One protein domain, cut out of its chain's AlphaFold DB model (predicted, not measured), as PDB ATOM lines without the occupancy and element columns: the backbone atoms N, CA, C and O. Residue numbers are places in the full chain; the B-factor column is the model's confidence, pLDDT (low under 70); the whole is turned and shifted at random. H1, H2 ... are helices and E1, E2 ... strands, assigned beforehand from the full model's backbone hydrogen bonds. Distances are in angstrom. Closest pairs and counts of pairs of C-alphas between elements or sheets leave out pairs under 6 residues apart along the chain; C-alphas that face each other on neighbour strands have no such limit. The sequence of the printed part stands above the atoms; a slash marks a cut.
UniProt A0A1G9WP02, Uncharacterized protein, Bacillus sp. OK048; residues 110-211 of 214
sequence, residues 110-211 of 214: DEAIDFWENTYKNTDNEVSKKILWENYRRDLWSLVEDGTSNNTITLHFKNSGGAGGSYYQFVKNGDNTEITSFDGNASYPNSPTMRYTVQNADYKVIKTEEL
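This is residues 110 to 211 of the 214 residues of an uncharacterized protein of Bacillus sp. OK048 (UniProt A0A1G9WP02). One twisted sheet of six antiparallel strands, a wall of hairpins one after another, has the helix H1 packed over one of its faces. The short helix H2 makes a corner at the last residues of H1 and only grazes the sheet, and residues 131 to 140 lead from there back to the edge strand E1. The printed part has 102 residues, with two named helices and then six named strands, in the order H1 H2 E1 E2 E3 E4 E5 E6; the strands stand in this same order across the sheet. The class is mixed, helices and strands. The whole is compact, with a radius of gyration of the C-alphas of 12.8 A, and rounded, with spans of 34 by 31 by 26 A.

H1, residues 110 to 121, is 15.8 A long and begins at C-alpha 110 (141.135, 175.847, 209.065). H2 is residues 126 to 130, 7.9 A. E1 is residues 141 to 143, 7.0 A, and E2 residues 152 to 158, 19.6 A. E3, residues 165 to 173, is the longest strand, 26.0 A, and begins at C-alpha 165 (144.969, 158.024, 210.811). E4 is residues 176 to 183, 22.4 A, and E5 residues 194 to 199, 16.5 A. E6, residues 205 to 210, is 13.7 A long and ends at C-alpha 210 (155.612, 161.602, 226.362).

The six strands form a meander, each the antiparallel neighbour of the one before, and each neighbour pair is a hairpin. N 142 and O 156 of E1 and E2 are 2.9 A apart, within hydrogen-bond range, as are N 157 and O 166 of E2 and E3 at 2.8 A. In the same range are N 169 and O 180 of E3 and E4 at 2.9 A, N 177 and O 198 of E4 and E5 at 2.8 A, and N 209 and O 195 of E5 and E6 at 2.8 A. From edge strand E1 to edge strand E6 the strands' lines turn by 98 degrees. H1 is on the sheet, on one face, giving two layers, a helix over a sheet; its closest C-alphas to E3 are those of Ala 112 and Phe 170, 7.2 A. H1 and E4 are near each other. H1 and H2 touch only at the corner, H1 with residues 119 to 121 alone; the closest C-alphas are those of Tyr 120 and Ser 128, 4.4 A. H2 is only just on the sheet, with 5 pairs of C-alphas within 10 A, and only grazes it with residues 126 to 127. In H1 every O i to N i+4 pair is within hydrogen-bond range; in H2 0 of 1 is, beside 2 of 2 O i to N i+3 pairs. E1 and E6 are apart.

The C-alphas of Gly 161 and Gly 174, the two farthest apart, are 36.9 A from each other. The printed part has no cut, and no link is long. The mean pLDDT of the printed part is 93.1, and residue 162 is under 70.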
ATOM      1  N   ASP A 110     140.008 175.256 209.797       94.19
ATOM      2  CA  ASP A 110     141.135 175.847 209.065       94.19
ATOM      3  C   ASP A 110     142.107 176.571 210.005       94.19
ATOM      4  O   ASP A 110     143.313 176.383 209.891       94.19
ATOM      5  N   GLU A 111     141.598 177.304 211.000       95.12
ATOM      6  CA  GLU A 111     142.425 177.965 212.020       95.12
ATOM      7  C   GLU A 111     143.276 176.960 212.819       95.12
ATOM      8  O   GLU A 111     144.452 177.202 213.095       95.12
ATOM      9  N   ALA A 112     142.700 175.815 213.187       96.50
ATOM     10  CA  ALA A 112     143.418 174.772 213.916       96.50
ATOM     11  C   ALA A 112     144.456 174.058 213.039       96.50
ATOM     12  O   ALA A 112     145.559 173.761 213.503       96.50
ATOM     13  N   ILE A 113     144.136 173.835 211.761       97.12
ATOM     14  CA  ILE A 113     145.081 173.301 210.774       97.12
ATOM     15  C   ILE A 113     146.233 174.286 210.552       97.12
ATOM     16  O   ILE A 113     147.385 173.863 210.553       97.12
ATOM     17  N   ASP A 114     145.957 175.585 210.419       97.06
ATOM     18  CA  ASP A 114     146.981 176.627 210.297       97.06
ATOM     19  C   ASP A 114     147.913 176.625 211.515       97.06
ATOM     20  O   ASP A 114     149.136 176.665 211.370       97.06
ATOM     21  N   PHE A 115     147.350 176.527 212.724       97.81
ATOM     22  CA  PHE A 115     148.132 176.447 213.958       97.81
ATOM     23  C   PHE A 115     149.043 175.214 213.983       97.81
ATOM     24  O   PHE A 115     150.234 175.313 214.304       97.81
ATOM     25  N   TRP A 116     148.498 174.052 213.611       97.69
ATOM     26  CA  TRP A 116     149.261 172.815 213.481       97.69
ATOM     27  C   TRP A 116     150.378 172.968 212.446       97.69
ATOM     28  O   TRP A 116     151.542 172.705 212.743       97.69
ATOM     29  N   GLU A 117     150.066 173.465 211.251       97.69
ATOM     30  CA  GLU A 117     151.053 173.642 210.193       97.69
ATOM     31  C   GLU A 117     152.180 174.580 210.618       97.69
ATOM     32  O   GLU A 117     153.342 174.237 210.427       97.69
ATOM     33  N   ASN A 118     151.868 175.727 211.223       97.88
ATOM     34  CA  ASN A 118     152.887 176.674 211.671       97.88
ATOM     35  C   ASN A 118     153.778 176.073 212.767       97.88
ATOM     36  O   ASN A 118     154.996 176.241 212.724       97.88
ATOM     37  N   THR A 119     153.206 175.290 213.686       97.69
ATOM     38  CA  THR A 119     153.972 174.578 214.723       97.69
ATOM     39  C   THR A 119     154.948 173.571 214.110       97.69
ATOM     40  O   THR A 119     156.116 173.512 214.496       97.69
ATOM     41  N   TYR A 120     154.491 172.775 213.142       96.06
ATOM     42  CA  TYR A 120     155.300 171.718 212.533       96.06
ATOM     43  C   TYR A 120     156.209 172.223 211.399       96.06
ATOM     44  O   TYR A 120     157.167 171.540 211.045       96.06
ATOM     45  N   LYS A 121     155.952 173.399 210.819       95.88
ATOM     46  CA  LYS A 121     156.846 174.055 209.843       95.88
ATOM     47  C   LYS A 121     157.927 174.894 210.518       95.88
ATOM     48  O   LYS A 121     158.944 175.164 209.885       95.88
ATOM     49  N   ASN A 122     157.731 175.307 211.771       96.44
ATOM     50  CA  ASN A 122     158.743 176.044 212.515       96.44
ATOM     51  C   ASN A 122     159.974 175.149 212.761       96.44
ATOM     52  O   ASN A 122     159.931 174.196 213.539       96.44
ATOM     53  N   THR A 123     161.079 175.470 212.084       94.88
ATOM     54  CA  THR A 123     162.321 174.683 212.088       94.88
ATOM     55  C   THR A 123     163.048 174.681 213.430       94.88
ATOM     56  O   THR A 123     163.889 173.810 213.651       94.88
ATOM     57  N   ASP A 124     162.716 175.607 214.333       95.38
ATOM     58  CA  ASP A 124     163.258 175.633 215.695       95.38
ATOM     59  C   ASP A 124     162.622 174.553 216.584       95.38
ATOM     60  O   ASP A 124     163.163 174.202 217.634       95.38
ATOM     61  N   ASN A 125     161.478 173.999 216.169       96.06
ATOM     62  CA  ASN A 125     160.809 172.925 216.886       96.06
ATOM     63  C   ASN A 125     161.352 171.565 216.450       96.06
ATOM     64  O   ASN A 125     161.316 171.212 215.271       96.06
ATOM     65  N   GLU A 126     161.716 170.715 217.410       92.75
ATOM     66  CA  GLU A 126     162.122 169.328 217.131       92.75
ATOM     67  C   GLU A 126     161.025 168.507 216.430       92.75
ATOM     68  O   GLU A 126     161.312 167.575 215.678       92.75
ATOM     69  N   VAL A 127     159.754 168.869 216.636       90.38
ATOM     70  CA  VAL A 127     158.614 168.203 215.994       90.38
ATOM     71  C   VAL A 127     158.582 168.410 214.471       90.38
ATOM     72  O   VAL A 127     158.041 167.566 213.757       90.38
ATOM     73  N   SER A 128     159.227 169.463 213.954       86.81
ATOM     74  CA  SER A 128     159.270 169.761 212.514       86.81
ATOM     75  C   SER A 128     159.959 168.677 211.686       86.81
ATOM     76  O   SER A 128     159.598 168.432 210.536       86.81
ATOM     77  N   LYS A 129     160.896 167.946 212.300       85.44
ATOM     78  CA  LYS A 129     161.660 166.862 211.666       85.44
ATOM     79  C   LYS A 129     160.837 165.586 211.457       85.44
ATOM     80  O   LYS A 129     161.324 164.644 210.840       85.44
ATOM     81  N   LYS A 130     159.615 165.524 212.002       81.25
ATOM     82  CA  LYS A 130     158.783 164.311 212.040       81.25
ATOM     83  C   LYS A 130     157.728 164.244 210.931       81.25
ATOM     84  O   LYS A 130     157.004 163.254 210.870       81.25
ATOM     85  N   ILE A 131     157.618 165.263 210.072       83.88
ATOM     86  CA  ILE A 131     156.564 165.348 209.048       83.88
ATOM     87  C   ILE A 131     157.142 165.259 207.639       83.88
ATOM     88  O   ILE A 131     158.006 166.039 207.242       83.88
ATOM     89  N   LEU A 132     156.590 164.333 206.854       85.56
ATOM     90  CA  LEU A 132     156.815 164.238 205.414       85.56
ATOM     91  C   LEU A 132     155.807 165.132 204.683       85.56
ATOM     92  O   LEU A 132     154.715 164.692 204.322       85.56
ATOM     93  N   TRP A 133     156.172 166.398 204.476       90.38
ATOM     94  CA  TRP A 133     155.302 167.414 203.865       90.38
ATOM     95  C   TRP A 133     154.826 167.071 202.449       90.38
ATOM     96  O   TRP A 133     153.743 167.492 202.060       90.38
ATOM     97  N   GLU A 134     155.582 166.267 201.700       88.06
ATOM     98  CA  GLU A 134     155.194 165.777 200.367       88.06
ATOM     99  C   GLU A 134     153.908 164.929 200.372       88.06
ATOM    100  O   GLU A 134     153.197 164.881 199.371       88.06
ATOM    101  N   ASN A 135     153.587 164.300 201.507       84.94
ATOM    102  CA  ASN A 135     152.401 163.459 201.684       84.94
ATOM    103  C   ASN A 135     151.278 164.174 202.452       84.94
ATOM    104  O   ASN A 135     150.198 163.611 202.640       84.94
ATOM    105  N   TYR A 136     151.527 165.400 202.913       89.88
ATOM    106  CA  TYR A 136     150.562 166.192 203.660       89.88
ATOM    107  C   TYR A 136     149.560 166.863 202.715       89.88
ATOM    108  O   TYR A 136     149.939 167.509 201.739       89.88
ATOM    109  N   ARG A 137     148.267 166.760 203.038       92.06
ATOM    110  CA  ARG A 137     147.197 167.495 202.355       92.06
ATOM    111  C   ARG A 137     146.121 167.921 203.350       92.06
ATOM    112  O   ARG A 137     145.774 167.155 204.248       92.06
ATOM    113  N   ARG A 138     145.560 169.121 203.167       94.06
ATOM    114  CA  ARG A 138     144.495 169.648 204.039       94.06
ATOM    115  C   ARG A 138     143.175 168.879 203.926       94.06
ATOM    116  O   ARG A 138     142.457 168.767 204.909       94.06
ATOM    117  N   ASP A 139     142.894 168.280 202.769       92.94
ATOM    118  CA  ASP A 139     141.692 167.464 202.517       92.94
ATOM    119  C   ASP A 139     141.653 166.136 203.304       92.94
ATOM    120  O   ASP A 139     140.668 165.389 203.268       92.94
ATOM    121  N   LEU A 140     142.740 165.823 204.012       93.31
ATOM    122  CA  LEU A 140     142.850 164.672 204.896       93.31
ATOM    123  C   LEU A 140     142.358 164.946 206.322       93.31
ATOM    124  O   LEU A 140     142.251 164.008 207.113       93.31
ATOM    125  N   TRP A 141     142.056 166.201 206.645       95.12
ATOM    126  CA  TRP A 141     141.547 166.590 207.951       95.12
ATOM    127  C   TRP A 141     140.023 166.582 207.981       95.12
ATOM    128  O   TRP A 141     139.359 167.009 207.035       95.12
ATOM    129  N   SER A 142     139.468 166.123 209.095       94.81
ATOM    130  CA  SER A 142     138.042 166.238 209.389       94.81
ATOM    131  C   SER A 142     137.814 166.565 210.858       94.81
ATOM    132  O   SER A 142     138.556 166.112 211.731       94.81
ATOM    133  N   LEU A 143     136.758 167.324 211.129       95.38
ATOM    134  CA  LEU A 143     136.343 167.668 212.481       95.38
ATOM    135  C   LEU A 143     135.828 166.433 213.234       95.38
ATOM    136  O   LEU A 143     135.110 165.608 212.671       95.38
ATOM    137  N   VAL A 144     136.159 166.337 214.519       95.62
ATOM    138  CA  VAL A 144     135.514 165.416 215.460       95.62
ATOM    139  C   VAL A 144     134.560 166.239 216.318       95.62
ATOM    140  O   VAL A 144     134.998 166.927 217.243       95.62
ATOM    141  N   GLU A 145     133.267 166.199 215.990       92.19
ATOM    142  CA  GLU A 145     132.235 167.043 216.617       92.19
ATOM    143  C   GLU A 145     132.171 166.836 218.137       92.19
ATOM    144  O   GLU A 145     132.347 167.792 218.888       92.19
ATOM    145  N   ASP A 146     132.069 165.583 218.593       91.31
ATOM    146  CA  ASP A 146     132.004 165.239 220.025       91.31
ATOM    147  C   ASP A 146     133.283 165.601 220.806       91.31
ATOM    148  O   ASP A 146     133.274 165.699 222.032       91.31
ATOM    149  N   GLY A 147     134.402 165.796 220.101       90.56
ATOM    150  CA  GLY A 147     135.688 166.211 220.666       90.56
ATOM    151  C   GLY A 147     135.941 167.717 220.590       90.56
ATOM    152  O   GLY A 147     137.044 168.160 220.920       90.56
ATOM    153  N   THR A 148     134.976 168.504 220.111       92.94
ATOM    154  CA  THR A 148     135.153 169.927 219.810       92.94
ATOM    155  C   THR A 148     134.176 170.775 220.613       92.94
ATOM    156  O   THR A 148     132.959 170.668 220.485       92.94
ATOM    157  N   SER A 149     134.705 171.683 221.428       90.31
ATOM    158  CA  SER A 149     133.908 172.664 222.159       90.31
ATOM    159  C   SER A 149     134.749 173.866 222.583       90.31
ATOM    160  O   SER A 149     135.787 173.716 223.220       90.31
ATOM    161  N   ASN A 150     134.262 175.077 222.295       90.12
ATOM    162  CA  ASN A 150     134.836 176.336 222.774       90.12
ATOM    163  C   ASN A 150     136.361 176.444 222.536       90.12
ATOM    164  O   ASN A 150     136.793 176.657 221.406       90.12
ATOM    165  N   ASN A 151     137.179 176.283 223.583       96.19
ATOM    166  CA  ASN A 151     138.641 176.362 223.524       96.19
ATOM    167  C   ASN A 151     139.323 175.070 223.051       96.19
ATOM    168  O   ASN A 151     140.544 175.049 222.901       96.19
ATOM    169  N   THR A 152     138.549 174.009 222.839       97.12
ATOM    170  CA  THR A 152     139.012 172.699 222.388       97.12
ATOM    171  C   THR A 152     138.489 172.421 220.988       97.12
ATOM    172  O   THR A 152     137.285 172.501 220.748       97.12
ATOM    173  N   ILE A 153     139.371 172.048 220.069       97.44
ATOM    174  CA  ILE A 153     138.992 171.493 218.767       97.44
ATOM    175  C   ILE A 153     139.757 170.200 218.550       97.44
ATOM    176  O   ILE A 153     140.958 170.129 218.809       97.44
ATOM    177  N   THR A 154     139.052 169.161 218.117       97.81
ATOM    178  CA  THR A 154     139.663 167.864 217.824       97.81
ATOM    179  C   THR A 154     139.498 167.568 216.351       97.81
ATOM    180  O   THR A 154     138.385 167.588 215.825       97.81
ATOM    181  N   LEU A 155     140.613 167.267 215.694       97.25
ATOM    182  CA  LEU A 155     140.644 166.913 214.288       97.25
ATOM    183  C   LEU A 155     141.178 165.493 214.108       97.25
ATOM    184  O   LEU A 155     142.130 165.074 214.770       97.25
ATOM    185  N   HIS A 156     140.577 164.762 213.177       96.00
ATOM    186  CA  HIS A 156     141.105 163.507 212.658       96.00
ATOM    187  C   HIS A 156     141.922 163.796 211.404       96.00
ATOM    188  O   HIS A 156     141.443 164.473 210.497       96.00
ATOM    189  N   PHE A 157     143.146 163.279 211.352       93.88
ATOM    190  CA  PHE A 157     144.009 163.314 210.179       93.88
ATOM    191  C   PHE A 157     144.112 161.903 209.602       93.88
ATOM    192  O   PHE A 157     144.793 161.035 210.160       93.88
ATOM    193  N   LYS A 158     143.399 161.651 208.499       92.19
ATOM    194  CA  LYS A 158     143.350 160.327 207.864       92.19
ATOM    195  C   LYS A 158     144.591 160.068 207.009       92.19
ATOM    196  O   LYS A 158     145.128 160.970 206.369       92.19
ATOM    197  N   ASN A 159     144.999 158.805 206.922       84.44
ATOM    198  CA  ASN A 159     146.051 158.406 205.986       84.44
ATOM    199  C   ASN A 159     145.577 158.577 204.531       84.44
ATOM    200  O   ASN A 159     144.398 158.392 204.223       84.44
ATOM    201  N   SER A 160     146.505 158.839 203.606       76.31
ATOM    202  CA  SER A 160     146.202 159.023 202.176       76.31
ATOM    203  C   SER A 160     145.512 157.813 201.523       76.31
ATOM    204  O   SER A 160     144.744 157.990 200.581       76.31
ATOM    205  N   GLY A 161     145.731 156.602 202.051       71.88
ATOM    206  CA  GLY A 161     145.061 155.360 201.634       71.88
ATOM    207  C   GLY A 161     143.687 155.107 202.273       71.88
ATOM    208  O   GLY A 161     143.115 154.040 202.067       71.88
ATOM    209  N   GLY A 162     143.163 156.033 203.083       66.00
ATOM    210  CA  GLY A 162     141.835 155.960 203.708       66.00
ATOM    211  C   GLY A 162     141.718 155.040 204.931       66.00
ATOM    212  O   GLY A 162     140.824 155.242 205.748       66.00
ATOM    213  N   ALA A 163     142.620 154.070 205.104       74.00
ATOM    214  CA  ALA A 163     142.681 153.223 206.293       74.00
ATOM    215  C   ALA A 163     143.625 153.808 207.357       74.00
ATOM    216  O   ALA A 163     144.816 154.023 207.110       74.00
ATOM    217  N   GLY A 164     143.100 154.019 208.564       82.81
ATOM    218  CA  GLY A 164     143.864 154.562 209.686       82.81
ATOM    219  C   GLY A 164     143.974 156.088 209.674       82.81
ATOM    220  O   GLY A 164     143.336 156.784 208.884       82.81
ATOM    221  N   GLY A 165     144.791 156.600 210.583       90.50
ATOM    222  CA  GLY A 165     144.969 158.024 210.811       90.50
ATOM    223  C   GLY A 165     145.422 158.285 212.237       90.50
ATOM    224  O   GLY A 165     145.693 157.351 212.996       90.50
ATOM    225  N   SER A 166     145.511 159.559 212.581       93.50
ATOM    226  CA  SER A 166     145.814 160.026 213.933       93.50
ATOM    227  C   SER A 166     144.839 161.128 214.313       93.50
ATOM    228  O   SER A 166     144.271 161.786 213.438       93.50
ATOM    229  N   TYR A 167     144.641 161.342 215.606       96.88
ATOM    230  CA  TYR A 167     143.849 162.467 216.094       96.88
ATOM    231  C   TYR A 167     144.756 163.513 216.721       96.88
ATOM    232  O   TYR A 167     145.769 163.185 217.342       96.88
ATOM    233  N   TYR A 168     144.360 164.771 216.572       97.69
ATOM    234  CA  TYR A 168     145.011 165.912 217.194       97.69
ATOM    235  C   TYR A 168     143.951 166.736 217.909       97.69
ATOM    236  O   TYR A 168     143.006 167.221 217.286       97.69
ATOM    237  N   GLN A 169     144.107 166.872 219.220       98.25
ATOM    238  CA  GLN A 169     143.280 167.746 220.037       98.25
ATOM    239  C   GLN A 169     144.071 169.002 220.384       98.25
ATOM    240  O   GLN A 169     145.182 168.913 220.913       98.25
ATOM    241  N   PHE A 170     143.478 170.155 220.100       98.44
ATOM    242  CA  PHE A 170     144.058 171.466 220.333       98.44
ATOM    243  C   PHE A 170     143.276 172.178 221.427       98.44
ATOM    244  O   PHE A 170     142.071 172.385 221.278       98.44
ATOM    245  N   VAL A 171     143.949 172.589 222.500       98.12
ATOM    246  CA  VAL A 171     143.328 173.291 223.633       98.12
ATOM    247  C   VAL A 171     144.001 174.645 223.828       98.12
ATOM    248  O   VAL A 171     145.172 174.708 224.202       98.12
ATOM    249  N   LYS A 172     143.273 175.741 223.581       97.06
ATOM    250  CA  LYS A 172     143.761 177.109 223.829       97.06
ATOM    251  C   LYS A 172     143.731 177.427 225.324       97.06
ATOM    252  O   LYS A 172     142.672 177.371 225.957       97.06
ATOM    253  N   ASN A 173     144.880 177.847 225.850       93.19
ATOM    254  CA  ASN A 173     145.123 178.199 227.249       93.19
ATOM    255  C   ASN A 173     145.874 179.542 227.336       93.19
ATOM    256  O   ASN A 173     147.072 179.597 227.617       93.19
ATOM    257  N   GLY A 174     145.156 180.644 227.091       92.31
ATOM    258  CA  GLY A 174     145.723 181.996 227.134       92.31
ATOM    259  C   GLY A 174     146.761 182.207 226.033       92.31
ATOM    260  O   GLY A 174     146.427 182.137 224.853       92.31
ATOM    261  N   ASP A 175     148.014 182.445 226.420       96.19
ATOM    262  CA  ASP A 175     149.115 182.715 225.484       96.19
ATOM    263  C   ASP A 175     149.695 181.445 224.840       96.19
ATOM    264  O   ASP A 175     150.544 181.530 223.952       96.19
ATOM    265  N   ASN A 176     149.227 180.267 225.265       97.88
ATOM    266  CA  ASN A 176     149.686 178.978 224.765       97.88
ATOM    267  C   ASN A 176     148.521 178.129 224.247       97.88
ATOM    268  O   ASN A 176     147.362 178.320 224.625       97.88
ATOM    269  N   THR A 177     148.854 177.135 223.436       98.38
ATOM    270  CA  THR A 177     147.951 176.076 222.992       98.38
ATOM    271  C   THR A 177     148.607 174.727 223.241       98.38
ATOM    272  O   THR A 177     149.787 174.532 222.949       98.38
ATOM    273  N   GLU A 178     147.846 173.781 223.775       98.38
ATOM    274  CA  GLU A 178     148.274 172.391 223.884       98.38
ATOM    275  C   GLU A 178     147.848 171.612 222.645       98.38
ATOM    276  O   GLU A 178     146.684 171.662 222.259       98.38
ATOM    277  N   ILE A 179     148.780 170.870 222.047       98.25
ATOM    278  CA  ILE A 179     148.509 169.900 220.985       98.25
ATOM    279  C   ILE A 179     148.723 168.510 221.576       98.25
ATOM    280  O   ILE A 179     149.858 168.139 221.873       98.25
ATOM    281  N   THR A 180     147.650 167.740 221.745       97.94
ATOM    282  CA  THR A 180     147.721 166.333 222.160       97.94
ATOM    283  C   THR A 180     147.528 165.435 220.939       97.94
ATOM    284  O   THR A 180     146.503 165.538 220.262       97.94
ATOM    285  N   SER A 181     148.505 164.572 220.652       96.12
ATOM    286  CA  SER A 181     148.444 163.601 219.554       96.12
ATOM    287  C   SER A 181     147.990 162.229 220.043       96.12
ATOM    288  O   SER A 181     148.369 161.776 221.125       96.12
ATOM    289  N   PHE A 182     147.217 161.547 219.205       95.50
ATOM    290  CA  PHE A 182     146.790 160.166 219.388       95.50
ATOM    291  C   PHE A 182     147.165 159.397 218.121       95.50
ATOM    292  O   PHE A 182     146.464 159.484 217.108       95.50
ATOM    293  N   ASP A 183     148.291 158.683 218.161       90.31
ATOM    294  CA  ASP A 183     148.793 157.969 216.986       90.31
ATOM    295  C   ASP A 183     147.996 156.678 216.785       90.31
ATOM    296  O   ASP A 183     148.014 155.780 217.630       90.31
ATOM    297  N   GLY A 184     147.286 156.579 215.662       86.25
ATOM    298  CA  GLY A 184     146.414 155.449 215.347       86.25
ATOM    299  C   GLY A 184     144.952 155.664 215.751       86.25
ATOM    300  O   GLY A 184     144.631 156.276 216.768       86.25
ATOM    301  N   ASN A 185     144.034 155.101 214.957       83.81
ATOM    302  CA  ASN A 185     142.598 155.324 215.151       83.81
ATOM    303  C   ASN A 185     142.063 154.804 216.497       83.81
ATOM    304  O   ASN A 185     141.150 155.397 217.057       83.81
ATOM    305  N   ALA A 186     142.618 153.702 217.010       84.81
ATOM    306  CA  ALA A 186     142.186 153.098 218.273       84.81
ATOM    307  C   ALA A 186     142.632 153.892 219.513       84.81
ATOM    308  O   ALA A 186     142.218 153.581 220.629       84.81
ATOM    309  N   SER A 187     143.489 154.895 219.322       87.06
ATOM    310  CA  SER A 187     144.127 155.623 220.411       87.06
ATOM    311  C   SER A 187     143.249 156.755 220.944       87.06
ATOM    312  O   SER A 187     143.301 157.063 222.129       87.06
ATOM    313  N   TYR A 188     142.397 157.362 220.118       90.44
ATOM    314  CA  TYR A 188     141.487 158.415 220.570       90.44
ATOM    315  C   TYR A 188     140.181 157.829 221.145       90.44
ATOM    316  O   TYR A 188     139.631 156.900 220.553       90.44
ATOM    317  N   PRO A 189     139.638 158.359 222.262       92.62
ATOM    318  CA  PRO A 189     140.141 159.489 223.055       92.62
ATOM    319  C   PRO A 189     141.051 159.098 224.232       92.62
ATOM    320  O   PRO A 189     141.479 159.967 224.985       92.62
ATOM    321  N   ASN A 190     141.337 157.809 224.437       93.44
ATOM    322  CA  ASN A 190     141.793 157.315 225.744       93.44
ATOM    323  C   ASN A 190     143.306 157.072 225.874       93.44
ATOM    324  O   ASN A 190     143.792 156.893 226.983       93.44
ATOM    325  N   SER A 191     144.047 157.028 224.767       93.69
ATOM    326  CA  SER A 191     145.465 156.633 224.718       93.69
ATOM    327  C   SER A 191     146.305 157.669 223.954       93.69
ATOM    328  O   SER A 191     146.737 157.408 222.830       93.69
ATOM    329  N   PRO A 192     146.511 158.879 224.504       95.75
ATOM    330  CA  PRO A 192     147.358 159.886 223.869       95.75
ATOM    331  C   PRO A 192     148.830 159.455 223.860       95.75
ATOM    332  O   PRO A 192     149.309 158.800 224.785       95.75
ATOM    333  N   THR A 193     149.573 159.865 222.833       94.75
ATOM    334  CA  THR A 193     150.998 159.536 222.687       94.75
ATOM    335  C   THR A 193     151.896 160.680 223.124       94.75
ATOM    336  O   THR A 193     152.814 160.474 223.918       94.75
ATOM    337  N   MET A 194     151.623 161.898 222.664       95.31
ATOM    338  CA  MET A 194     152.427 163.078 222.975       95.31
ATOM    339  C   MET A 194     151.537 164.265 223.310       95.31
ATOM    340  O   MET A 194     150.432 164.400 222.781       95.31
ATOM    341  N   ARG A 195     152.061 165.174 224.131       97.62
ATOM    342  CA  ARG A 195     151.515 166.523 224.281       97.62
ATOM    343  C   ARG A 195     152.606 167.563 224.095       97.62
ATOM    344  O   ARG A 195     153.687 167.451 224.672       97.62
ATOM    345  N   TYR A 196     152.298 168.583 223.306       97.94
ATOM    346  CA  TYR A 196     153.145 169.746 223.090       97.94
ATOM    347  C   TYR A 196     152.448 170.981 223.649       97.94
ATOM    348  O   TYR A 196     151.289 171.222 223.323       97.94
ATOM    349  N   THR A 197     153.146 171.778 224.453       98.38
ATOM    350  CA  THR A 197     152.707 173.138 224.787       98.38
ATOM    351  C   THR A 197     153.396 174.103 223.836       98.38
ATOM    352  O   THR A 197     154.629 174.153 223.790       98.38
ATOM    353  N   VAL A 198     152.600 174.851 223.081       98.56
ATOM    354  CA  VAL A 198     153.052 175.721 221.993       98.56
ATOM    355  C   VAL A 198     152.705 177.167 222.319       98.56
ATOM    356  O   VAL A 198     151.572 177.450 222.703       98.56
ATOM    357  N   GLN A 199     153.658 178.082 222.161       97.94
ATOM    358  CA  GLN A 199     153.414 179.519 222.283       97.94
ATOM    359  C   GLN A 199     152.616 180.032 221.084       97.94
ATOM    360  O   GLN A 199     152.976 179.782 219.934       97.94
ATOM    361  N   ASN A 200     151.547 180.788 221.336       96.31
ATOM    362  CA  ASN A 200     150.673 181.282 220.268       96.31
ATOM    363  C   ASN A 200     151.333 182.374 219.408       96.31
ATOM    364  O   ASN A 200     150.925 182.574 218.271       96.31
ATOM    365  N   ALA A 201     152.327 183.088 219.950       96.56
ATOM    366  CA  ALA A 201     152.951 184.237 219.291       96.56
ATOM    367  C   ALA A 201     153.896 183.854 218.138       96.56
ATOM    368  O   ALA A 201     153.969 184.575 217.146       96.56
ATOM    369  N   ASP A 202     154.625 182.745 218.273       97.06
ATOM    370  CA  ASP A 202     155.677 182.319 217.339       97.06
ATOM    371  C   ASP A 202     155.626 180.817 217.001       97.06
ATOM    372  O   ASP A 202     156.491 180.296 216.293       97.06
ATOM    373  N   TYR A 203     154.597 180.114 217.483       98.12
ATOM    374  CA  TYR A 203     154.384 178.680 217.279       98.12
ATOM    375  C   TYR A 203     155.526 177.808 217.812       98.12
ATOM    376  O   TYR A 203     155.727 176.680 217.350       98.12
ATOM    377  N   LYS A 204     156.297 178.307 218.784       98.19
ATOM    378  CA  LYS A 204     157.399 177.563 219.388       98.19
ATOM    379  C   LYS A 204     156.894 176.555 220.415       98.19
ATOM    380  O   LYS A 204     156.130 176.888 221.320       98.19
ATOM    381  N   VAL A 205     157.370 175.317 220.321       98.19
ATOM    382  CA  VAL A 205     157.141 174.277 221.329       98.19
ATOM    383  C   VAL A 205     158.031 174.567 222.538       98.19
ATOM    384  O   VAL A 205     159.256 174.497 222.452       98.19
ATOM    385  N   ILE A 206     157.413 174.872 223.679       97.94
ATOM    386  CA  ILE A 206     158.115 175.182 224.937       97.94
ATOM    387  C   ILE A 206     158.123 174.022 225.931       97.94
ATOM    388  O   ILE A 206     158.910 174.022 226.876       97.94
ATOM    389  N   LYS A 207     157.256 173.027 225.726       97.69
ATOM    390  CA  LYS A 207     157.198 171.814 226.542       97.69
ATOM    391  C   LYS A 207     156.743 170.637 225.689       97.69
ATOM    392  O   LYS A 207     155.835 170.781 224.872       97.69
ATOM    393  N   THR A 208     157.350 169.482 225.933       96.94
ATOM    394  CA  THR A 208     157.002 168.203 225.311       96.94
ATOM    395  C   THR A 208     156.820 167.155 226.400       96.94
ATOM    396  O   THR A 208     157.673 167.024 227.277       96.94
ATOM    397  N   GLU A 209     155.727 166.401 226.336       96.50
ATOM    398  CA  GLU A 209     155.392 165.325 227.271       96.50
ATOM    399  C   GLU A 209     155.147 164.027 226.495       96.50
ATOM    400  O   GLU A 209     154.338 163.997 225.568       96.50
ATOM    401  N   GLU A 210     155.843 162.954 226.877       94.06
ATOM    402  CA  GLU A 210     155.612 161.602 226.362       94.06
ATOM    403  C   GLU A 210     154.560 160.917 227.241       94.06
ATOM    404  O   GLU A 210     154.822 160.585 228.396       94.06
ATOM    405  N   LEU A 211     153.352 160.737 226.707       91.94
ATOM    406  CA  LEU A 211     152.195 160.251 227.465       91.94
ATOM    407  C   LEU A 211     152.048 158.725 227.424       91.94
ATOM    408  O   LEU A 211     151.431 158.145 228.307       91.94
TER     409      LEU A 211